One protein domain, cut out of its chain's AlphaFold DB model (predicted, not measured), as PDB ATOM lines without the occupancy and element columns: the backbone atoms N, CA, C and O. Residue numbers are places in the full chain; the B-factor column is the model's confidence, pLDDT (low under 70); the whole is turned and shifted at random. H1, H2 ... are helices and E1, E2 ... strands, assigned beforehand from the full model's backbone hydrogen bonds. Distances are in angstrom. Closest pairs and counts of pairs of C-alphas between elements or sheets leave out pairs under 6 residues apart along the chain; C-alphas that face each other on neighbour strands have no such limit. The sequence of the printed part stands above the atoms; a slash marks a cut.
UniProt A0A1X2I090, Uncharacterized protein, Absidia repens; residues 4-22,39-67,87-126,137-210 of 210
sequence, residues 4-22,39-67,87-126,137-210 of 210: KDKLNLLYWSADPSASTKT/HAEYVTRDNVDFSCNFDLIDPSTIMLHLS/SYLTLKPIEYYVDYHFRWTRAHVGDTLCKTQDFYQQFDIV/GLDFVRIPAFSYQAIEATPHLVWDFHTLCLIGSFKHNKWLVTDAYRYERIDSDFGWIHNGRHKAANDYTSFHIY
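AT A GLANCE: This is residues 4 to 22, 39 to 67, 87 to 126 and 137 to 210 of the 210 residues of an uncharacterized protein of Absidia repens (UniProt A0A1X2I090). One long, strongly twisted sheet of eight strands makes the body, with helix H1 running across one face and four short helices toward the ends of its strands. H4 and H5 lie near where E4 ends and E5 begins, while H2 and H3 stand off at the far end, farthest from the middle. The 162 printed residues hold, in chain order, H1 E1 E2 E3 H2 H3 E4 H4 H5 E5 E6 E7 E8, a mixed class of helices and strands with under half of the residues in named elements. The sheet is mixed, in the order E1 E2 E8 E6 E5 E4 E3 E7. The whole is compact, with a radius of gyration of the C-alphas of 15.6 A and spans of 45 by 40 by 35 A.

IN THESE COORDINATES: H1, residues 4 to 14, begins at C-alpha 4 (348.946, 373.903, 475.815) and is 15.5 A long. E1 is residues 62 to 65, E2 88 to 91 and E3 96 to 99. H2 is residues 110 to 113 and H3 117 to 122. E4, residues 139 to 144, is 16.4 A long. H4 is residues 148 to 152 and H5 159 to 162. E5, residues 163 to 169, is 18.3 A long, and E6, residues 174 to 178, 13.0 A. E7 is residues 192 to 195; E8, residues 207 to 209, ends at C-alpha 209 (353.059, 363.107, 489.007).

HOW THE PARTS SIT: H1 is on the sheet at a height of 8.4 A, only just over E5, on which 3 of its C-alphas fall; it runs across the strands, at 66 degrees to E5 on the local plane. Their closest C-alphas, those of Tyr 11 and Leu 164, are 6.6 A apart. E5 and E6 form a hairpin, with N 176 and O 167 at 2.9 A. E5 and E4 are antiparallel, with N 141 and O 166 at 2.9 A. E8 and E6 are parallel, with N 175 and O 208 at 2.9 A. The edge strands are E1 and E7. H5 only grazes the sheet with residues 159 to 162; H2, H3 and H4 are not on it. In H1, H3 and H4 every O i to N i+4 pair is within hydrogen-bond range; H2 and H5 are too short for such a pair.

THE WHOLE: The farthest C-alphas, those of Val 48 and Gln 117, are 45.8 A apart. Residues 23 to 38, 68 to 86 and 127 to 136 are not printed, with C-alpha gaps of 20.7, 5.9 and 9.6 A. The links E6 to E7 and E7 to E8 are long. Mean pLDDT of the printed part is 72.2; 72 residues are under 70, among them 103 to 126.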
ATOM      1  N   LYS A   4     349.720 374.751 476.723       82.00
ATOM      2  CA  LYS A   4     348.946 373.903 475.815       82.00
ATOM      3  C   LYS A   4     349.796 372.794 475.181       82.00
ATOM      4  O   LYS A   4     349.384 371.639 475.186       82.00
ATOM      5  N   ASP A   5     350.982 373.121 474.674       79.31
ATOM      6  CA  ASP A   5     351.903 372.150 474.074       79.31
ATOM      7  C   ASP A   5     352.305 371.081 475.107       79.31
ATOM      8  O   ASP A   5     352.321 369.890 474.803       79.31
ATOM      9  N   LYS A   6     352.582 371.505 476.349       83.75
ATOM     10  CA  LYS A   6     352.908 370.608 477.467       83.75
ATOM     11  C   LYS A   6     351.755 369.653 477.784       83.75
ATOM     12  O   LYS A   6     351.990 368.462 477.951       83.75
ATOM     13  N   LEU A   7     350.522 370.158 477.853       83.75
ATOM     14  CA  LEU A   7     349.341 369.332 478.123       83.75
ATOM     15  C   LEU A   7     349.109 368.309 477.007       83.75
ATOM     16  O   LEU A   7     348.950 367.131 477.303       83.75
ATOM     17  N   ASN A   8     349.174 368.716 475.736       80.69
ATOM     18  CA  ASN A   8     349.056 367.775 474.616       80.69
ATOM     19  C   ASN A   8     350.102 366.652 474.704       80.69
ATOM     20  O   ASN A   8     349.750 365.486 474.562       80.69
ATOM     21  N   LEU A   9     351.367 366.983 475.001       79.50
ATOM     22  CA  LEU A   9     352.418 365.976 475.186       79.50
ATOM     23  C   LEU A   9     352.135 365.035 476.358       79.50
ATOM     24  O   LEU A   9     352.372 363.836 476.233       79.50
ATOM     25  N   LEU A  10     351.618 365.552 477.477       83.75
ATOM     26  CA  LEU A  10     351.255 364.733 478.631       83.75
ATOM     27  C   LEU A  10     350.153 363.728 478.268       83.75
ATOM     28  O   LEU A  10     350.349 362.529 478.459       83.75
ATOM     29  N   TYR A  11     349.042 364.197 477.694       80.06
ATOM     30  CA  TYR A  11     347.927 363.331 477.289       80.06
ATOM     31  C   TYR A  11     348.350 362.311 476.226       80.06
ATOM     32  O   TYR A  11     347.970 361.150 476.321       80.06
ATOM     33  N   TRP A  12     349.208 362.692 475.277       74.94
ATOM     34  CA  TRP A  12     349.782 361.742 474.318       74.94
ATOM     35  C   TRP A  12     350.678 360.695 474.971       74.94
ATOM     36  O   TRP A  12     350.622 359.529 474.601       74.94
ATOM     37  N   SER A  13     351.526 361.093 475.922       74.19
ATOM     38  CA  SER A  13     352.422 360.155 476.612       74.19
ATOM     39  C   SER A  13     351.675 359.163 477.503       74.19
ATOM     40  O   SER A  13     352.171 358.066 477.751       74.19
ATOM     41  N   ALA A  14     350.484 359.554 477.961       74.00
ATOM     42  CA  ALA A  14     349.598 358.741 478.773       74.00
ATOM     43  C   ALA A  14     348.673 357.837 477.948       74.00
ATOM     44  O   ALA A  14     348.039 356.961 478.531       74.00
ATOM     45  N   ASP A  15     348.591 358.032 476.624       70.81
ATOM     46  CA  ASP A  15     347.731 357.235 475.753       70.81
ATOM     47  C   ASP A  15     348.193 355.761 475.761       70.81
ATOM     48  O   ASP A  15     349.311 355.449 475.318       70.81
ATOM     49  N   PRO A  16     347.342 354.832 476.233       63.22
ATOM     50  CA  PRO A  16     347.656 353.407 476.287       63.22
ATOM     51  C   PRO A  16     347.989 352.804 474.919       63.22
ATOM     52  O   PRO A  16     348.743 351.834 474.837       63.22
ATOM     53  N   SER A  17     347.453 353.376 473.837       60.91
ATOM     54  CA  SER A  17     347.721 352.936 472.465       60.91
ATOM     55  C   SER A  17     349.085 353.402 471.945       60.91
ATOM     56  O   SER A  17     349.689 352.736 471.100       60.91
ATOM     57  N   ALA A  18     349.606 354.512 472.478       55.38
ATOM     58  CA  ALA A  18     350.876 355.104 472.067       55.38
ATOM     59  C   ALA A  18     352.078 354.539 472.841       55.38
ATOM     60  O   ALA A  18     353.203 354.525 472.324       55.38
ATOM     61  N   SER A  19     351.868 354.059 474.072       52.28
ATOM     62  CA  SER A  19     352.950 353.608 474.947       52.28
ATOM     63  C   SER A  19     353.112 352.085 474.981       52.28
ATOM     64  O   SER A  19     352.322 351.346 475.557       52.28
ATOM     65  N   THR A  20     354.240 351.600 474.456       49.84
ATOM     66  CA  THR A  20     354.704 350.213 474.669       49.84
ATOM     67  C   THR A  20     355.424 350.019 476.013       49.84
ATOM     68  O   THR A  20     355.928 348.927 476.279       49.84
ATOM     69  N   LYS A  21     355.530 351.056 476.864       50.09
ATOM     70  CA  LYS A  21     356.355 351.034 478.084       50.09
ATOM     71  C   LYS A  21     355.627 351.655 479.275       50.09
ATOM     72  O   LYS A  21     355.313 352.836 479.282       50.09
ATOM     73  N   THR A  22     355.460 350.874 480.334       50.03
ATOM     74  CA  THR A  22     354.755 351.261 481.568       50.03
ATOM     75  C   THR A  22     355.465 352.314 482.429       50.03
ATOM     76  O   THR A  22     354.896 352.721 483.428       50.03
ATOM     77  N   HIS A  39     345.051 361.448 468.073       57.44
ATOM     78  CA  HIS A  39     344.401 362.740 467.858       57.44
ATOM     79  C   HIS A  39     345.308 363.874 468.353       57.44
ATOM     80  O   HIS A  39     345.533 364.046 469.547       57.44
ATOM     81  N   ALA A  40     345.839 364.681 467.434       52.88
ATOM     82  CA  ALA A  40     346.905 365.629 467.751       52.88
ATOM     83  C   ALA A  40     346.466 366.875 468.572       52.88
ATOM     84  O   ALA A  40     347.200 367.852 468.715       52.88
ATOM     85  N   GLU A  41     345.240 366.877 469.081       62.50
ATOM     86  CA  GLU A  41     344.487 368.099 469.344       62.50
ATOM     87  C   GLU A  41     343.552 367.944 470.560       62.50
ATOM     88  O   GLU A  41     342.385 368.334 470.541       62.50
ATOM     89  N   TYR A  42     344.073 367.362 471.650       64.31
ATOM     90  CA  TYR A  42     343.338 367.175 472.913       64.31
ATOM     91  C   TYR A  42     342.929 368.493 473.573       64.31
ATOM     92  O   TYR A  42     341.958 368.527 474.310       64.31
ATOM     93  N   VAL A  43     343.659 369.581 473.324       61.66
ATOM     94  CA  VAL A  43     343.439 370.886 473.974       61.66
ATOM     95  C   VAL A  43     342.970 371.954 472.965       61.66
ATOM     96  O   VAL A  43     343.008 373.149 473.245       61.66
ATOM     97  N   THR A  44     342.578 371.560 471.746       54.69
ATOM     98  CA  THR A  44     342.265 372.500 470.640       54.69
ATOM     99  C   THR A  44     340.918 372.331 469.975       54.69
ATOM    100  O   THR A  44     340.586 373.160 469.127       54.69
ATOM    101  N   ARG A  45     340.124 371.321 470.345       57.25
ATOM    102  CA  ARG A  45     338.719 371.311 469.928       57.25
ATOM    103  C   ARG A  45     338.063 372.598 470.437       57.25
ATOM    104  O   ARG A  45     338.344 373.014 471.553       57.25
ATOM    105  N   ASP A  46     337.312 373.256 469.554       57.88
ATOM    106  CA  ASP A  46     336.766 374.612 469.692       57.88
ATOM    107  C   ASP A  46     336.448 374.986 471.151       57.88
ATOM    108  O   ASP A  46     335.567 374.382 471.745       57.88
ATOM    109  N   ASN A  47     337.145 375.969 471.736       58.69
ATOM    110  CA  ASN A  47     336.948 376.373 473.139       58.69
ATOM    111  C   ASN A  47     335.494 376.778 473.460       58.69
ATOM    112  O   ASN A  47     335.134 376.828 474.637       58.69
ATOM    113  N   VAL A  48     334.687 377.104 472.444       62.91
ATOM    114  CA  VAL A  48     333.262 377.428 472.600       62.91
ATOM    115  C   VAL A  48     332.441 376.173 472.904       62.91
ATOM    116  O   VAL A  48     331.624 376.197 473.823       62.91
ATOM    117  N   ASP A  49     332.703 375.078 472.193       62.34
ATOM    118  CA  ASP A  49     331.970 373.812 472.334       62.34
ATOM    119  C   ASP A  49     332.678 372.830 473.293       62.34
ATOM    120  O   ASP A  49     332.053 371.956 473.893       62.34
ATOM    121  N   PHE A  50     333.988 373.005 473.479       68.69
ATOM    122  CA  PHE A  50     334.895 372.117 474.201       68.69
ATOM    123  C   PHE A  50     335.811 372.893 475.142       68.69
ATOM    124  O   PHE A  50     337.029 372.945 474.967       68.69
ATOM    125  N   SER A  51     335.227 373.514 476.166       75.69
ATOM    126  CA  SER A  51     336.018 374.239 477.161       75.69
ATOM    127  C   SER A  51     337.085 373.337 477.802       75.69
ATOM    128  O   SER A  51     336.801 372.248 478.309       75.69
ATOM    129  N   CYS A  52     338.338 373.794 477.745       83.50
ATOM    130  CA  CYS A  52     339.486 373.096 478.309       83.50
ATOM    131  C   CYS A  52     339.391 373.010 479.841       83.50
ATOM    132  O   CYS A  52     339.024 373.981 480.500       83.50
ATOM    133  N   ASN A  53     339.785 371.869 480.416       87.25
ATOM    134  CA  ASN A  53     339.802 371.638 481.865       87.25
ATOM    135  C   ASN A  53     341.023 372.259 482.586       87.25
ATOM    136  O   ASN A  53     341.368 371.885 483.706       87.25
ATOM    137  N   PHE A  54     341.725 373.181 481.932       87.25
ATOM    138  CA  PHE A  54     342.988 373.737 482.404       87.25
ATOM    139  C   PHE A  54     343.048 375.239 482.148       87.25
ATOM    140  O   PHE A  54     342.592 375.719 481.108       87.25
ATOM    141  N   ASP A  55     343.683 375.976 483.058       85.38
ATOM    142  CA  ASP A  55     344.026 377.371 482.808       85.38
ATOM    143  C   ASP A  55     345.244 377.434 481.873       85.38
ATOM    144  O   ASP A  55     346.385 377.177 482.262       85.38
ATOM    145  N   LEU A  56     344.996 377.746 480.601       84.44
ATOM    146  CA  LEU A  56     346.043 377.839 479.580       84.44
ATOM    147  C   LEU A  56     346.907 379.103 479.705       84.44
ATOM    148  O   LEU A  56     347.949 379.184 479.048       84.44
ATOM    149  N   ILE A  57     346.473 380.083 480.500       83.38
ATOM    150  CA  ILE A  57     347.175 381.348 480.734       83.38
ATOM    151  C   ILE A  57     348.100 381.211 481.946       83.38
ATOM    152  O   ILE A  57     349.183 381.798 481.941       83.38
ATOM    153  N   ASP A  58     347.725 380.404 482.941       81.31
ATOM    154  CA  ASP A  58     348.577 380.107 484.091       81.31
ATOM    155  C   ASP A  58     349.719 379.133 483.713       81.31
ATOM    156  O   ASP A  58     349.488 377.962 483.391       81.31
ATOM    157  N   PRO A  59     350.996 379.561 483.758       79.94
ATOM    158  CA  PRO A  59     352.127 378.663 483.530       79.94
ATOM    159  C   PRO A  59     352.294 377.607 484.636       79.94
ATOM    160  O   PRO A  59     352.993 376.615 484.410       79.94
ATOM    161  N   SER A  60     351.678 377.799 485.809       84.62
ATOM    162  CA  SER A  60     351.717 376.869 486.943       84.62
ATOM    163  C   SER A  60     350.779 375.667 486.786       84.62
ATOM    164  O   SER A  60     350.899 374.697 487.536       84.62
ATOM    165  N   THR A  61     349.898 375.698 485.779       84.19
ATOM    166  CA  THR A  61     348.998 374.601 485.399       84.19
ATOM    167  C   THR A  61     349.738 373.296 485.144       84.19
ATOM    168  O   THR A  61     349.243 372.228 485.494       84.19
ATOM    169  N   ILE A  62     350.926 373.375 484.538       87.25
ATOM    170  CA  ILE A  62     351.773 372.217 484.265       87.25
ATOM    171  C   ILE A  62     353.257 372.600 484.342       87.25
ATOM    172  O   ILE A  62     353.796 373.327 483.493       87.25
ATOM    173  N   MET A  63     353.931 372.105 485.379       86.00
ATOM    174  CA  MET A  63     355.301 372.497 485.705       86.00
ATOM    175  C   MET A  63     356.159 371.298 486.088       86.00
ATOM    176  O   MET A  63     355.804 370.528 486.972       86.00
ATOM    177  N   LEU A  64     357.304 371.151 485.419       85.06
ATOM    178  CA  LEU A  64     358.310 370.158 485.778       85.06
ATOM    179  C   LEU A  64     359.159 370.712 486.921       85.06
ATOM    180  O   LEU A  64     359.786 371.762 486.773       85.06
ATOM    181  N   HIS A  65     359.196 369.988 488.027       82.62
ATOM    182  CA  HIS A  65     360.082 370.243 489.146       82.62
ATOM    183  C   HIS A  65     361.270 369.293 489.066       82.62
ATOM    184  O   HIS A  65     361.119 368.077 488.938       82.62
ATOM    185  N   LEU A  66     362.462 369.874 489.130       79.62
ATOM    186  CA  LEU A  66     363.717 369.151 489.249       79.62
ATOM    187  C   LEU A  66     364.193 369.349 490.686       79.62
ATOM    188  O   LEU A  66     364.363 370.490 491.113       79.62
ATOM    189  N   SER A  67     364.377 368.265 491.431       67.19
ATOM    190  CA  SER A  67     365.012 368.335 492.748       67.19
ATOM    191  C   SER A  67     366.486 368.692 492.541       67.19
ATOM    192  O   SER A  67     367.249 367.878 492.024       67.19
ATOM    193  N   SER A  87     362.571 363.874 489.899       79.19
ATOM    194  CA  SER A  87     361.812 364.885 489.162       79.19
ATOM    195  C   SER A  87     360.327 364.524 489.207       79.19
ATOM    196  O   SER A  87     359.975 363.348 489.269       79.19
ATOM    197  N   TYR A  88     359.453 365.528 489.209       84.88
ATOM    198  CA  TYR A  88     358.010 365.310 489.125       84.88
ATOM    199  C   TYR A  88     357.332 366.432 488.355       84.88
ATOM    200  O   TYR A  88     357.828 367.558 488.265       84.88
ATOM    201  N   LEU A  89     356.173 366.123 487.800       88.69
ATOM    202  CA  LEU A  89     355.318 367.057 487.103       88.69
ATOM    203  C   LEU A  89     354.172 367.490 488.014       88.69
ATOM    204  O   LEU A  89     353.350 366.674 488.415       88.69
ATOM    205  N   THR A  90     354.072 368.781 488.302       90.75
ATOM    206  CA  THR A  90     352.884 369.359 488.932       90.75
ATOM    207  C   THR A  90     351.829 369.613 487.869       90.75
ATOM    208  O   THR A  90     352.116 370.304 486.893       90.75
ATOM    209  N   LEU A  91     350.615 369.104 488.074       91.75
ATOM    210  CA  LEU A  91     349.447 369.339 487.225       91.75
ATOM    211  C   LEU A  91     348.302 369.951 488.046       91.75
ATOM    212  O   LEU A  91     347.976 369.430 489.111       91.75
ATOM    213  N   LYS A  92     347.670 371.023 487.559       92.38
ATOM    214  CA  LYS A  92     346.521 371.684 488.208       92.38
ATOM    215  C   LYS A  92     345.303 371.718 487.278       92.38
ATOM    216  O   LYS A  92     345.171 372.653 486.489       92.38
ATOM    217  N   PRO A  93     344.426 370.705 487.323       91.00
ATOM    218  CA  PRO A  93     343.171 370.747 486.586       91.00
ATOM    219  C   PRO A  93     342.117 371.603 487.300       91.00
ATOM    220  O   PRO A  93     342.154 371.770 488.521       91.00
ATOM    221  N   ILE A  94     341.138 372.087 486.539       89.69
ATOM    222  CA  ILE A  94     339.944 372.761 487.067       89.69
ATOM    223  C   ILE A  94     339.013 371.725 487.716       89.69
ATOM    224  O   ILE A  94     338.536 371.926 488.833       89.69
ATOM    225  N   GLU A  95     338.790 370.601 487.032       89.31
ATOM    226  CA  GLU A  95     337.917 369.494 487.431       89.31
ATOM    227  C   GLU A  95     338.679 368.159 487.456       89.31
ATOM    228  O   GLU A  95     339.527 367.875 486.609       89.31
ATOM    229  N   TYR A  96     338.364 367.298 488.418       91.00
ATOM    230  CA  TYR A  96     338.851 365.920 488.480       91.00
ATOM    231  C   TYR A  96     337.814 365.008 489.137       91.00
ATOM    232  O   TYR A  96     336.903 365.457 489.836       91.00
ATOM    233  N   TYR A  97     337.962 363.706 488.930       88.38
ATOM    234  CA  TYR A  97     337.047 362.689 489.430       88.38
ATOM    235  C   TYR A  97     337.810 361.700 490.291       88.38
ATOM    236  O   TYR A  97     338.920 361.311 489.940       88.38
ATOM    237  N   VAL A  98     337.222 361.291 491.409       87.88
ATOM    238  CA  VAL A  98     337.804 360.286 492.309       87.88
ATOM    239  C   VAL A  98     336.913 359.061 492.311       87.88
ATOM    240  O   VAL A  98     335.704 359.197 492.497       87.88
ATOM    241  N   ASP A  99     337.491 357.880 492.131       85.06
ATOM    242  CA  ASP A  99     336.741 356.633 492.253       85.06
ATOM    243  C   ASP A  99     336.563 356.292 493.737       85.06
ATOM    244  O   ASP A  99     337.502 355.898 494.437       85.06
ATOM    245  N   TYR A 100     335.336 356.461 494.233       76.56
ATOM    246  CA  TYR A 100     334.980 356.134 495.609       76.56
ATOM    247  C   TYR A 100     335.049 354.630 495.873       76.56
ATOM    248  O   TYR A 100     335.414 354.210 496.974       76.56
ATOM    249  N   HIS A 101     334.712 353.811 494.876       73.06
ATOM    250  CA  HIS A 101     334.680 352.360 494.994       73.06
ATOM    251  C   HIS A 101     336.063 351.733 494.910       73.06
ATOM    252  O   HIS A 101     336.243 350.684 495.521       73.06
ATOM    253  N   PHE A 102     337.043 352.382 494.277       72.00
ATOM    254  CA  PHE A 102     338.421 351.885 494.171       72.00
ATOM    255  C   PHE A 102     339.024 351.470 495.524       72.00
ATOM    256  O   PHE A 102     339.707 350.449 495.628       72.00
ATOM    257  N   ARG A 103     338.708 352.207 496.597       64.38
ATOM    258  CA  ARG A 103     339.136 351.867 497.967       64.38
ATOM    259  C   ARG A 103     338.532 350.543 498.467       64.38
ATOM    260  O   ARG A 103     339.153 349.812 499.242       64.38
ATOM    261  N   TRP A 104     337.336 350.199 497.995       59.31
ATOM    262  CA  TRP A 104     336.527 349.072 498.462       59.31
ATOM    263  C   TRP A 104     336.641 347.818 497.587       59.31
ATOM    264  O   TRP A 104     336.718 346.718 498.135       59.31
ATOM    265  N   THR A 105     336.695 347.953 496.257       58.12
ATOM    266  CA  THR A 105     336.639 346.854 495.264       58.12
ATOM    267  C   THR A 105     337.987 346.182 494.978       58.12
ATOM    268  O   THR A 105     338.091 345.335 494.091       58.12
ATOM    269  N   ARG A 106     339.018 346.475 495.781       58.25
ATOM    270  CA  ARG A 106     340.403 345.972 495.672       58.25
ATOM    271  C   ARG A 106     340.611 344.453 495.565       58.25
ATOM    272  O   ARG A 106     341.742 344.050 495.321       58.25
ATOM    273  N   ALA A 107     339.581 343.623 495.705       49.84
ATOM    274  CA  ALA A 107     339.711 342.167 495.769       49.84
ATOM    275  C   ALA A 107     340.324 341.506 494.514       49.84
ATOM    276  O   ALA A 107     340.784 340.374 494.611       49.84
ATOM    277  N   HIS A 108     340.370 342.178 493.354       48.97
ATOM    278  CA  HIS A 108     340.967 341.593 492.139       48.97
ATOM    279  C   HIS A 108     342.011 342.458 491.427       48.97
ATOM    280  O   HIS A 108     342.964 341.919 490.871       48.97
ATOM    281  N   VAL A 109     341.889 343.785 491.469       50.16
ATOM    282  CA  VAL A 109     342.813 344.679 490.750       50.16
ATOM    283  C   VAL A 109     343.922 345.228 491.654       50.16
ATOM    284  O   VAL A 109     345.077 345.344 491.234       50.16
ATOM    285  N   GLY A 110     343.602 345.446 492.936       48.81
ATOM    286  CA  GLY A 110     344.580 345.769 493.974       48.81
ATOM    287  C   GLY A 110     345.662 344.703 494.086       48.81
ATOM    288  O   GLY A 110     346.824 345.046 494.235       48.81
ATOM    289  N   ASP A 111     345.319 343.435 493.882       49.00
ATOM    290  CA  ASP A 111     346.261 342.319 493.939       49.00
ATOM    291  C   ASP A 111     347.371 342.361 492.882       49.00
ATOM    292  O   ASP A 111     348.369 341.677 493.058       49.00
ATOM    293  N   THR A 112     347.251 343.126 491.793       54.06
ATOM    294  CA  THR A 112     348.306 343.167 490.757       54.06
ATOM    295  C   THR A 112     349.274 344.331 490.979       54.06
ATOM    296  O   THR A 112     350.478 344.161 490.820       54.06
ATOM    297  N   LEU A 113     348.769 345.485 491.427       52.66
ATOM    298  CA  LEU A 113     349.573 346.668 491.778       52.66
ATOM    299  C   LEU A 113     350.114 346.629 493.212       52.66
ATOM    300  O   LEU A 113     351.216 347.098 493.474       52.66
ATOM    301  N   CYS A 114     349.372 346.041 494.154       49.91
ATOM    302  CA  CYS A 114     349.847 345.863 495.526       49.91
ATOM    303  C   CYS A 114     350.883 344.738 495.644       49.91
ATOM    304  O   CYS A 114     351.567 344.661 496.658       49.91
ATOM    305  N   LYS A 115     351.033 343.894 494.611       49.06
ATOM    306  CA  LYS A 115     352.128 342.915 494.511       49.06
ATOM    307  C   LYS A 115     353.460 343.535 494.101       49.06
ATOM    308  O   LYS A 115     354.493 342.914 494.320       49.06
ATOM    309  N   THR A 116     353.471 344.750 493.561       53.47
ATOM    310  CA  THR A 116     354.707 345.515 493.391       53.47
ATOM    311  C   THR A 116     355.026 346.221 494.701       53.47
ATOM    312  O   THR A 116     354.758 347.403 494.867       53.47
ATOM    313  N   GLN A 117     355.593 345.495 495.663       57.44
ATOM    314  CA  GLN A 117     356.220 346.096 496.847       57.44
ATOM    315  C   GLN A 117     357.206 347.212 496.442       57.44
ATOM    316  O   GLN A 117     357.262 348.259 497.085       57.44
ATOM    317  N   ASP A 118     357.856 347.033 495.291       60.38
ATOM    318  CA  ASP A 118     358.710 348.010 494.614       60.38
ATOM    319  C   ASP A 118     358.000 349.339 494.310       60.38
ATOM    320  O   ASP A 118     358.619 350.392 494.397       60.38
ATOM    321  N   PHE A 119     356.699 349.319 494.002       64.88
ATOM    322  CA  PHE A 119     355.903 350.524 493.751       64.88
ATOM    323  C   PHE A 119     355.761 351.349 495.031       64.88
ATOM    324  O   PHE A 119     356.091 352.530 495.061       64.88
ATOM    325  N   TYR A 120     355.332 350.721 496.126       65.56
ATOM    326  CA  TYR A 120     355.195 351.404 497.414       65.56
ATOM    327  C   TYR A 120     356.543 351.921 497.931       65.56
ATOM    328  O   TYR A 120     356.625 353.056 498.397       65.56
ATOM    329  N   GLN A 121     357.610 351.131 497.773       66.62
ATOM    330  CA  GLN A 121     358.968 351.515 498.166       66.62
ATOM    331  C   GLN A 121     359.563 352.622 497.289       66.62
ATOM    332  O   GLN A 121     360.291 353.473 497.791       66.62
ATOM    333  N   GLN A 122     359.273 352.647 495.985       63.50
ATOM    334  CA  GLN A 122     359.782 353.691 495.093       63.50
ATOM    335  C   GLN A 122     359.208 355.067 495.434       63.50
ATOM    336  O   GLN A 122     359.918 356.062 495.302       63.50
ATOM    337  N   PHE A 123     357.956 355.123 495.891       64.31
ATOM    338  CA  PHE A 123     357.261 356.380 496.173       64.31
ATOM    339  C   PHE A 123     357.153 356.706 497.659       64.31
ATOM    340  O   PHE A 123     356.525 357.711 498.004       64.31
ATOM    341  N   ASP A 124     357.794 355.915 498.523       68.50
ATOM    342  CA  ASP A 124     357.733 356.070 499.979       68.50
ATOM    343  C   ASP A 124     356.275 356.131 500.479       68.50
ATOM    344  O   ASP A 124     355.881 356.938 501.318       68.50
ATOM    345  N   ILE A 125     355.418 355.312 499.867       66.88
ATOM    346  CA  ILE A 125     354.035 355.137 500.299       66.88
ATOM    347  C   ILE A 125     354.059 353.934 501.231       66.88
ATOM    348  O   ILE A 125     353.907 352.793 500.795       66.88
ATOM    349  N   VAL A 126     354.302 354.183 502.515       61.72
ATOM    350  CA  VAL A 126     354.291 353.128 503.531       61.72
ATOM    351  C   VAL A 126     352.868 352.570 503.627       61.72
ATOM    352  O   VAL A 126     351.930 353.342 503.857       61.72
ATOM    353  N   GLY A 137     345.954 353.488 501.748       68.44
ATOM    354  CA  GLY A 137     345.142 354.576 501.197       68.44
ATOM    355  C   GLY A 137     345.635 355.091 499.847       68.44
ATOM    356  O   GLY A 137     346.084 356.234 499.743       68.44
ATOM    357  N   LEU A 138     345.573 354.229 498.826       77.88
ATOM    358  CA  LEU A 138     345.688 354.652 497.440       77.88
ATOM    359  C   LEU A 138     344.334 355.131 496.929       77.88
ATOM    360  O   LEU A 138     343.291 354.520 497.171       77.88
ATOM    361  N   ASP A 139     344.408 356.196 496.161       84.38
ATOM    362  CA  ASP A 139     343.321 356.859 495.485       84.38
ATOM    363  C   ASP A 139     343.488 356.680 493.981       84.38
ATOM    364  O   ASP A 139     344.609 356.607 493.466       84.38
ATOM    365  N   PHE A 140     342.361 356.624 493.282       85.56
ATOM    366  CA  PHE A 140     342.323 356.572 491.830       85.56
ATOM    367  C   PHE A 140     341.593 357.808 491.318       85.56
ATOM    368  O   PHE A 140     340.475 358.111 491.750       85.56
ATOM    369  N   VAL A 141     342.267 358.557 490.451       88.19
ATOM    370  CA  VAL A 141     341.829 359.872 489.987       88.19
ATOM    371  C   VAL A 141     341.782 359.899 488.470       88.19
ATOM    372  O   VAL A 141     342.699 359.434 487.803       88.19
ATOM    373  N   ARG A 142     340.727 360.502 487.926       88.75
ATOM    374  CA  ARG A 142     340.597 360.832 486.509       88.75
ATOM    375  C   ARG A 142     340.631 362.332 486.302       88.75
ATOM    376  O   ARG A 142     339.899 363.070 486.961       88.75
ATOM    377  N   ILE A 143     341.439 362.767 485.347       90.06
ATOM    378  CA  ILE A 143     341.554 364.169 484.947       90.06
ATOM    379  C   ILE A 143     341.232 364.268 483.454       90.06
ATOM    380  O   ILE A 143     342.077 363.926 482.617       90.06
ATOM    381  N   PRO A 144     340.022 364.709 483.079       87.44
ATOM    382  CA  PRO A 144     339.679 364.874 481.674       87.44
ATOM    383  C   PRO A 144     340.413 366.064 481.049       87.44
ATOM    384  O   PRO A 144     340.710 367.047 481.727       87.44
ATOM    385  N   ALA A 145     340.692 365.980 479.747       85.31
ATOM    386  CA  ALA A 145     341.254 367.089 478.970       85.31
ATOM    387  C   ALA A 145     340.258 368.255 478.815       85.31
ATOM    388  O   ALA A 145     340.641 369.427 478.750       85.31
ATOM    389  N   PHE A 146     338.970 367.913 478.779       84.25
ATOM    390  CA  PHE A 146     337.844 368.820 478.579       84.25
ATOM    391  C   PHE A 146     336.967 368.879 479.827       84.25
ATOM    392  O   PHE A 146     336.974 367.954 480.639       84.25
ATOM    393  N   SER A 147     336.197 369.954 479.976       80.62
ATOM    394  CA  SER A 147     335.214 370.051 481.054       80.62
ATOM    395  C   SER A 147     334.141 368.969 480.941       80.62
ATOM    396  O   SER A 147     333.844 368.461 479.855       80.62
ATOM    397  N   TYR A 148     333.486 368.669 482.060       76.94
ATOM    398  CA  TYR A 148     332.338 367.761 482.072       76.94
ATOM    399  C   TYR A 148     331.276 368.126 481.029       76.94
ATOM    400  O   TYR A 148     330.778 367.271 480.306       76.94
ATOM    401  N   GLN A 149     330.967 369.422 480.928       75.94
ATOM    402  CA  GLN A 149     329.931 369.937 480.033       75.94
ATOM    403  C   GLN A 149     330.282 369.686 478.566       75.94
ATOM    404  O   GLN A 149     329.413 369.310 477.786       75.94
ATOM    405  N   ALA A 150     331.556 369.857 478.204       74.88
ATOM    406  CA  ALA A 150     332.051 369.570 476.863       74.88
ATOM    407  C   ALA A 150     331.928 368.081 476.511       74.88
ATOM    408  O   ALA A 150     331.576 367.726 475.381       74.88
ATOM    409  N   ILE A 151     332.199 367.206 477.481       70.75
ATOM    410  CA  ILE A 151     332.098 365.760 477.291       70.75
ATOM    411  C   ILE A 151     330.627 365.336 477.168       70.75
ATOM    412  O   ILE A 151     330.281 364.638 476.219       70.75
ATOM    413  N   GLU A 152     329.743 365.802 478.058       71.88
ATOM    414  CA  GLU A 152     328.302 365.506 477.990       71.88
ATOM    415  C   GLU A 152     327.650 366.006 476.699       71.88
ATOM    416  O   GLU A 152     326.808 365.320 476.118       71.88
ATOM    417  N   ALA A 153     328.044 367.190 476.226       71.56
ATOM    418  CA  ALA A 153     327.512 367.772 474.997       71.56
ATOM    419  C   ALA A 153     327.914 366.986 473.737       71.56
ATOM    420  O   ALA A 153     327.329 367.189 472.669       71.56
ATOM    421  N   THR A 154     328.885 366.076 473.848       67.25
ATOM    422  CA  THR A 154     329.530 365.452 472.696       67.25
ATOM    423  C   THR A 154     329.453 363.929 472.773       67.25
ATOM    424  O   THR A 154     330.405 363.272 473.191       67.25
ATOM    425  N   PRO A 155     328.368 363.317 472.271       63.34
ATOM    426  CA  PRO A 155     328.107 361.882 472.432       63.34
ATOM    427  C   PRO A 155     329.120 360.947 471.745       63.34
ATOM    428  O   PRO A 155     329.058 359.737 471.931       63.34
ATOM    429  N   HIS A 156     330.037 361.477 470.933       66.94
ATOM    430  CA  HIS A 156     331.101 360.715 470.273       66.94
ATOM    431  C   HIS A 156     332.467 360.830 470.972       66.94
ATOM    432  O   HIS A 156     333.423 360.190 470.534       66.94
ATOM    433  N   LEU A 157     332.585 361.638 472.033       63.88
ATOM    434  CA  LEU A 157     333.759 361.645 472.902       63.88
ATOM    435  C   LEU A 157     333.623 360.502 473.912       63.88
ATOM    436  O   LEU A 157     332.857 360.587 474.866       63.88
ATOM    437  N   VAL A 158     334.377 359.426 473.703       65.75
ATOM    438  CA  VAL A 158     334.511 358.376 474.717       65.75
ATOM    439  C   VAL A 158     335.485 358.890 475.780       65.75
ATOM    440  O   VAL A 158     336.613 359.267 475.453       65.75
ATOM    441  N   TRP A 159     335.032 358.941 477.036       64.88
ATOM    442  CA  TRP A 159     335.784 359.454 478.192       64.88
ATOM    443  C   TRP A 159     337.197 358.869 478.284       64.88
ATOM    444  O   TRP A 159     338.164 359.577 478.575       64.88
ATOM    445  N   ASP A 160     337.304 357.583 477.976       65.94
ATOM    446  CA  ASP A 160     338.492 356.763 478.189       65.94
ATOM    447  C   ASP A 160     339.694 357.247 477.362       65.94
ATOM    448  O   ASP A 160     340.828 357.187 477.825       65.94
ATOM    449  N   PHE A 161     339.466 357.830 476.178       67.94
ATOM    450  CA  PHE A 161     340.562 358.318 475.331       67.94
ATOM    451  C   PHE A 161     341.047 359.721 475.699       67.94
ATOM    452  O   PHE A 161     342.112 360.124 475.244       67.94
ATOM    453  N   HIS A 162     340.286 360.488 476.486       77.06
ATOM    454  CA  HIS A 162     340.558 361.907 476.747       77.06
ATOM    455  C   HIS A 162     340.765 362.209 478.233       77.06
ATOM    456  O   HIS A 162     340.550 363.339 478.680       77.06
ATOM    457  N   THR A 163     341.184 361.211 479.009       82.56
ATOM    458  CA  THR A 163     341.416 361.335 480.448       82.56
ATOM    459  C   THR A 163     342.810 360.853 480.827       82.56
ATOM    460  O   THR A 163     343.317 359.864 480.312       82.56
ATOM    461  N   LEU A 164     343.439 361.562 481.765       87.12
ATOM    462  CA  LEU A 164     344.578 361.035 482.505       87.12
ATOM    463  C   LEU A 164     344.035 360.237 483.680       87.12
ATOM    464  O   LEU A 164     343.290 360.781 484.498       87.12
ATOM    465  N   CYS A 165     344.426 358.973 483.778       86.56
ATOM    466  CA  CYS A 165     344.176 358.168 484.963       86.56
ATOM    467  C   CYS A 165     345.418 358.173 485.847       86.56
ATOM    468  O   CYS A 165     346.523 357.873 485.393       86.56
ATOM    469  N   LEU A 166     345.220 358.519 487.113       87.75
ATOM    470  CA  LEU A 166     346.256 358.568 488.124       87.75
ATOM    471  C   LEU A 166     345.942 357.580 489.239       87.75
ATOM    472  O   LEU A 166     344.805 357.487 489.702       87.75
ATOM    473  N   ILE A 167     346.974 356.897 489.719       84.88
ATOM    474  CA  ILE A 167     346.933 356.138 490.966       84.88
ATOM    475  C   ILE A 167     347.979 356.704 491.920       84.88
ATOM    476  O   ILE A 167     349.111 356.980 491.523       84.88
ATOM    477  N   GLY A 168     347.602 356.934 493.172       84.94
ATOM    478  CA  GLY A 168     348.472 357.649 494.098       84.94
ATOM    479  C   GLY A 168     347.857 357.828 495.469       84.94
ATOM    480  O   GLY A 168     347.019 357.033 495.870       84.94
ATOM    481  N   SER A 169     348.272 358.856 496.198       84.31
ATOM    482  CA  SER A 169     347.740 359.161 497.528       84.31
ATOM    483  C   SER A 169     347.505 360.655 497.678       84.31
ATOM    484  O   SER A 169     348.449 361.437 497.546       84.31
ATOM    485  N   PHE A 170     346.284 361.059 498.043       86.62
ATOM    486  CA  PHE A 170     346.010 362.464 498.373       86.62
ATOM    487  C   PHE A 170     346.841 362.953 499.565       86.62
ATOM    488  O   PHE A 170     347.295 364.093 499.557       86.62
ATOM    489  N   LYS A 171     347.083 362.092 500.565       84.38
ATOM    490  CA  LYS A 171     347.831 362.438 501.788       84.38
ATOM    491  C   LYS A 171     349.263 362.887 501.486       84.38
ATOM    492  O   LYS A 171     349.737 363.846 502.081       84.38
ATOM    493  N   HIS A 172     349.924 362.205 500.554       84.25
ATOM    494  CA  HIS A 172     351.313 362.489 500.173       84.25
ATOM    495  C   HIS A 172     351.422 363.333 498.896       84.25
ATOM    496  O   HIS A 172     352.508 363.770 498.533       84.25
ATOM    497  N   ASN A 173     350.299 363.533 498.203       88.62
ATOM    498  CA  ASN A 173     350.200 364.130 496.879       88.62
ATOM    499  C   ASN A 173     351.157 363.530 495.835       88.62
ATOM    500  O   ASN A 173     351.657 364.247 494.975       88.62
ATOM    501  N   LYS A 174     351.424 362.223 495.909       86.25
ATOM    502  CA  LYS A 174     352.270 361.503 494.947       86.25
ATOM    503  C   LYS A 174     351.393 360.652 494.042       86.25
ATOM    504  O   LYS A 174     350.583 359.871 494.547       86.25
ATOM    505  N   TRP A 175     351.563 360.808 492.735       87.06
ATOM    506  CA  TRP A 175     350.706 360.203 491.718       87.06
ATOM    507  C   TRP A 175     351.512 359.599 490.586       87.06
ATOM    508  O   TRP A 175     352.600 360.068 490.263       87.06
ATOM    509  N   LEU A 176     350.931 358.592 489.947       83.69
ATOM    510  CA  LEU A 176     351.483 357.951 488.766       83.69
ATOM    511  C   LEU A 176     350.438 357.845 487.687       83.69
ATOM    512  O   LEU A 176     349.292 357.484 487.961       83.69
ATOM    513  N   VAL A 177     350.865 358.104 486.458       84.12
ATOM    514  CA  VAL A 177     350.045 357.849 485.282       84.12
ATOM    515  C   VAL A 177     349.863 356.344 485.130       84.12
ATOM    516  O   VAL A 177     350.825 355.576 485.163       84.12
ATOM    517  N   THR A 178     348.620 355.917 484.963       78.81
ATOM    518  CA  THR A 178     348.261 354.521 484.732       78.81
ATOM    519  C   THR A 178     347.267 354.416 483.585       78.81
ATOM    520  O   THR A 178     346.511 355.338 483.301       78.81
ATOM    521  N   ASP A 179     347.261 353.258 482.936       73.06
ATOM    522  CA  ASP A 179     346.334 352.933 481.856       73.06
ATOM    523  C   ASP A 179     344.915 352.711 482.405       73.06
ATOM    524  O   ASP A 179     344.712 351.810 483.219       73.06
ATOM    525  N   ALA A 180     343.951 353.515 481.952       64.62
ATOM    526  CA  ALA A 180     342.539 353.451 482.329       64.62
ATOM    527  C   ALA A 180     341.881 352.102 481.977       64.62
ATOM    528  O   ALA A 180     341.119 351.543 482.776       64.62
ATOM    529  N   TYR A 181     342.250 351.520 480.829       60.53
ATOM    530  CA  TYR A 181     341.611 350.324 480.268       60.53
ATOM    531  C   TYR A 181     341.828 349.072 481.107       60.53
ATOM    532  O   TYR A 181     341.042 348.124 481.044       60.53
ATOM    533  N   ARG A 182     342.880 349.049 481.932       58.19
ATOM    534  CA  ARG A 182     343.111 347.941 482.865       58.19
ATOM    535  C   ARG A 182     342.067 347.882 483.983       58.19
ATOM    536  O   ARG A 182     341.919 346.824 484.592       58.19
ATOM    537  N   TYR A 183     341.350 348.977 484.239       55.28
ATOM    538  CA  TYR A 183     340.462 349.138 485.397       55.28
ATOM    539  C   TYR A 183     338.987 349.316 485.005       55.28
ATOM    540  O   TYR A 183     338.105 348.972 485.785       55.28
ATOM    541  N   GLU A 184     338.707 349.768 483.778       53.09
ATOM    542  CA  GLU A 184     337.354 350.065 483.269       53.09
ATOM    543  C   GLU A 184     336.451 348.859 483.030       53.09
ATOM    544  O   GLU A 184     335.249 349.016 482.845       53.09
ATOM    545  N   ARG A 185     336.976 347.634 483.111       49.81
ATOM    546  CA  ARG A 185     336.137 346.428 483.035       49.81
ATOM    547  C   ARG A 185     335.286 346.172 484.285       49.81
ATOM    548  O   ARG A 185     334.642 345.129 484.372       49.81
ATOM    549  N   ILE A 186     335.294 347.091 485.247       48.72
ATOM    550  CA  ILE A 186     334.411 347.067 486.408       48.72
ATOM    551  C   ILE A 186     333.233 348.004 486.104       48.72
ATOM    552  O   ILE A 186     333.324 349.209 486.306       48.72
ATOM    553  N   ASP A 187     332.156 347.414 485.575       44.47
ATOM    554  CA  ASP A 187     330.856 348.002 485.199       44.47
ATOM    555  C   ASP A 187     330.226 348.924 486.269       44.47
ATOM    556  O   ASP A 187     329.238 348.568 486.917       44.47
ATOM    557  N   SER A 188     330.720 350.146 486.465       49.91
ATOM    558  CA  SER A 188     329.921 351.120 487.206       49.91
ATOM    559  C   SER A 188     330.187 352.567 486.815       49.91
ATOM    560  O   SER A 188     331.107 353.207 487.322       49.91
ATOM    561  N   ASP A 189     329.226 353.136 486.096       54.28
ATOM    562  CA  ASP A 189     328.915 354.572 486.098       54.28
ATOM    563  C   ASP A 189     328.561 355.114 487.512       54.28
ATOM    564  O   ASP A 189     328.186 356.272 487.666       54.28
ATOM    565  N   PHE A 190     328.662 354.299 488.573       55.81
ATOM    566  CA  PHE A 190     328.134 354.585 489.912       55.81
ATOM    567  C   PHE A 190     329.177 354.964 490.983       55.81
ATOM    568  O   PHE A 190     328.802 355.121 492.141       55.81
ATOM    569  N   GLY A 191     330.459 355.156 490.642       69.62
ATOM    570  CA  GLY A 191     331.524 355.359 491.647       69.62
ATOM    571  C   GLY A 191     332.260 356.697 491.658       69.62
ATOM    572  O   GLY A 191     333.001 356.968 492.604       69.62
ATOM    573  N   TRP A 192     332.105 357.530 490.630       79.94
ATOM    574  CA  TRP A 192     332.965 358.699 490.444       79.94
ATOM    575  C   TRP A 192     332.428 359.944 491.147       79.94
ATOM    576  O   TRP A 192     331.339 360.431 490.849       79.94
ATOM    577  N   ILE A 193     333.227 360.505 492.053       83.88
ATOM    578  CA  ILE A 193     332.927 361.771 492.726       83.88
ATOM    579  C   ILE A 193     333.586 362.909 491.949       83.88
ATOM    580  O   ILE A 193     334.814 362.999 491.891       83.88
ATOM    581  N   HIS A 194     332.766 363.799 491.389       86.75
ATOM    582  CA  HIS A 194     333.221 365.009 490.707       86.75
ATOM    583  C   HIS A 194     333.710 366.071 491.707       86.75
ATOM    584  O   HIS A 194     332.993 366.448 492.634       86.75
ATOM    585  N   ASN A 195     334.918 366.588 491.493       81.81
ATOM    586  CA  ASN A 195     335.537 367.656 492.271       81.81
ATOM    587  C   ASN A 195     335.977 368.791 491.329       81.81
ATOM    588  O   ASN A 195     336.641 368.517 490.339       81.81
ATOM    589  N   GLY A 196     335.665 370.059 491.643       71.31
ATOM    590  CA  GLY A 196     336.231 371.215 490.913       71.31
ATOM    591  C   GLY A 196     335.279 372.369 490.588       71.31
ATOM    592  O   GLY A 196     335.702 373.520 490.540       71.31
ATOM    593  N   ARG A 197     333.971 372.113 490.473       58.09
ATOM    594  CA  ARG A 197     333.009 373.079 489.896       58.09
ATOM    595  C   ARG A 197     332.779 374.389 490.682       58.09
ATOM    596  O   ARG A 197     332.154 375.304 490.156       58.09
ATOM    597  N   HIS A 198     333.243 374.494 491.932       54.66
ATOM    598  CA  HIS A 198     332.876 375.597 492.843       54.66
ATOM    599  C   HIS A 198     334.029 376.202 493.660       54.66
ATOM    600  O   HIS A 198     333.772 376.926 494.623       54.66
ATOM    601  N   LYS A 199     335.291 375.923 493.321       58.09
ATOM    602  CA  LYS A 199     336.433 376.500 494.050       58.09
ATOM    603  C   LYS A 199     336.868 377.835 493.442       58.09
ATOM    604  O   LYS A 199     336.742 378.045 492.238       58.09
ATOM    605  N   ALA A 200     337.370 378.743 494.280       58.12
ATOM    606  CA  ALA A 200     338.039 379.952 493.804       58.12
ATOM    607  C   ALA A 200     339.277 379.564 492.975       58.12
ATOM    608  O   ALA A 200     339.892 378.535 493.246       58.12
ATOM    609  N   ALA A 201     339.666 380.396 492.003       55.72
ATOM    610  CA  ALA A 201     340.713 380.075 491.023       55.72
ATOM    611  C   ALA A 201     342.086 379.690 491.627       55.72
ATOM    612  O   ALA A 201     342.899 379.066 490.958       55.72
ATOM    613  N   ASN A 202     342.338 380.023 492.897       58.91
ATOM    614  CA  ASN A 202     343.588 379.702 493.590       58.91
ATOM    615  C   ASN A 202     343.530 378.416 494.440       58.91
ATOM    616  O   ASN A 202     344.560 378.015 494.973       58.91
ATOM    617  N   ASP A 203     342.368 377.765 494.559       68.19
ATOM    618  CA  ASP A 203     342.145 376.593 495.429       68.19
ATOM    619  C   ASP A 203     342.101 375.257 494.663       68.19
ATOM    620  O   ASP A 203     341.649 374.229 495.190       68.19
ATOM    621  N   TYR A 204     342.538 375.245 493.399       74.44
ATOM    622  CA  TYR A 204     342.598 374.006 492.629       74.44
ATOM    623  C   TYR A 204     343.629 373.046 493.219       74.44
ATOM    624  O   TYR A 204     344.761 373.414 493.540       74.44
ATOM    625  N   THR A 205     343.218 371.788 493.350       85.06
ATOM    626  CA  THR A 205     344.089 370.707 493.804       85.06
ATOM    627  C   THR A 205     345.198 370.497 492.771       85.06
ATOM    628  O   THR A 205     344.909 370.312 491.590       85.06
ATOM    629  N   SER A 206     346.459 370.512 493.204       90.81
ATOM    630  CA  SER A 206     347.596 370.136 492.363       90.81
ATOM    631  C   SER A 206     347.951 368.667 492.557       90.81
ATOM    632  O   SER A 206     347.871 368.156 493.670       90.81
ATOM    633  N   PHE A 207     348.399 368.006 491.495       90.75
ATOM    634  CA  PHE A 207     348.837 366.612 491.495       90.75
ATOM    635  C   PHE A 207     350.328 366.560 491.162       90.75
ATOM    636  O   PHE A 207     350.717 367.064 490.107       90.75
ATOM    637  N   HIS A 208     351.165 365.984 492.033       91.12
ATOM    638  CA  HIS A 208     352.582 365.751 491.726       91.12
ATOM    639  C   HIS A 208     352.750 364.350 491.132       91.12
ATOM    640  O   HIS A 208     352.638 363.340 491.827       91.12
ATOM    641  N   ILE A 209     352.956 364.314 489.821       86.50
ATOM    642  CA  ILE A 209     353.059 363.107 489.007       86.50
ATOM    643  C   ILE A 209     354.538 362.750 488.861       86.50
ATOM    644  O   ILE A 209     355.304 363.548 488.320       86.50
ATOM    645  N   TYR A 210     354.931 361.579 489.352       81.25
ATOM    646  CA  TYR A 210     356.318 361.103 489.343       81.25
ATOM    647  C   TYR A 210     356.599 360.114 488.201       81.25
ATOM    648  O   TYR A 210     355.630 359.580 487.615       81.25
TER     649      TYR A 210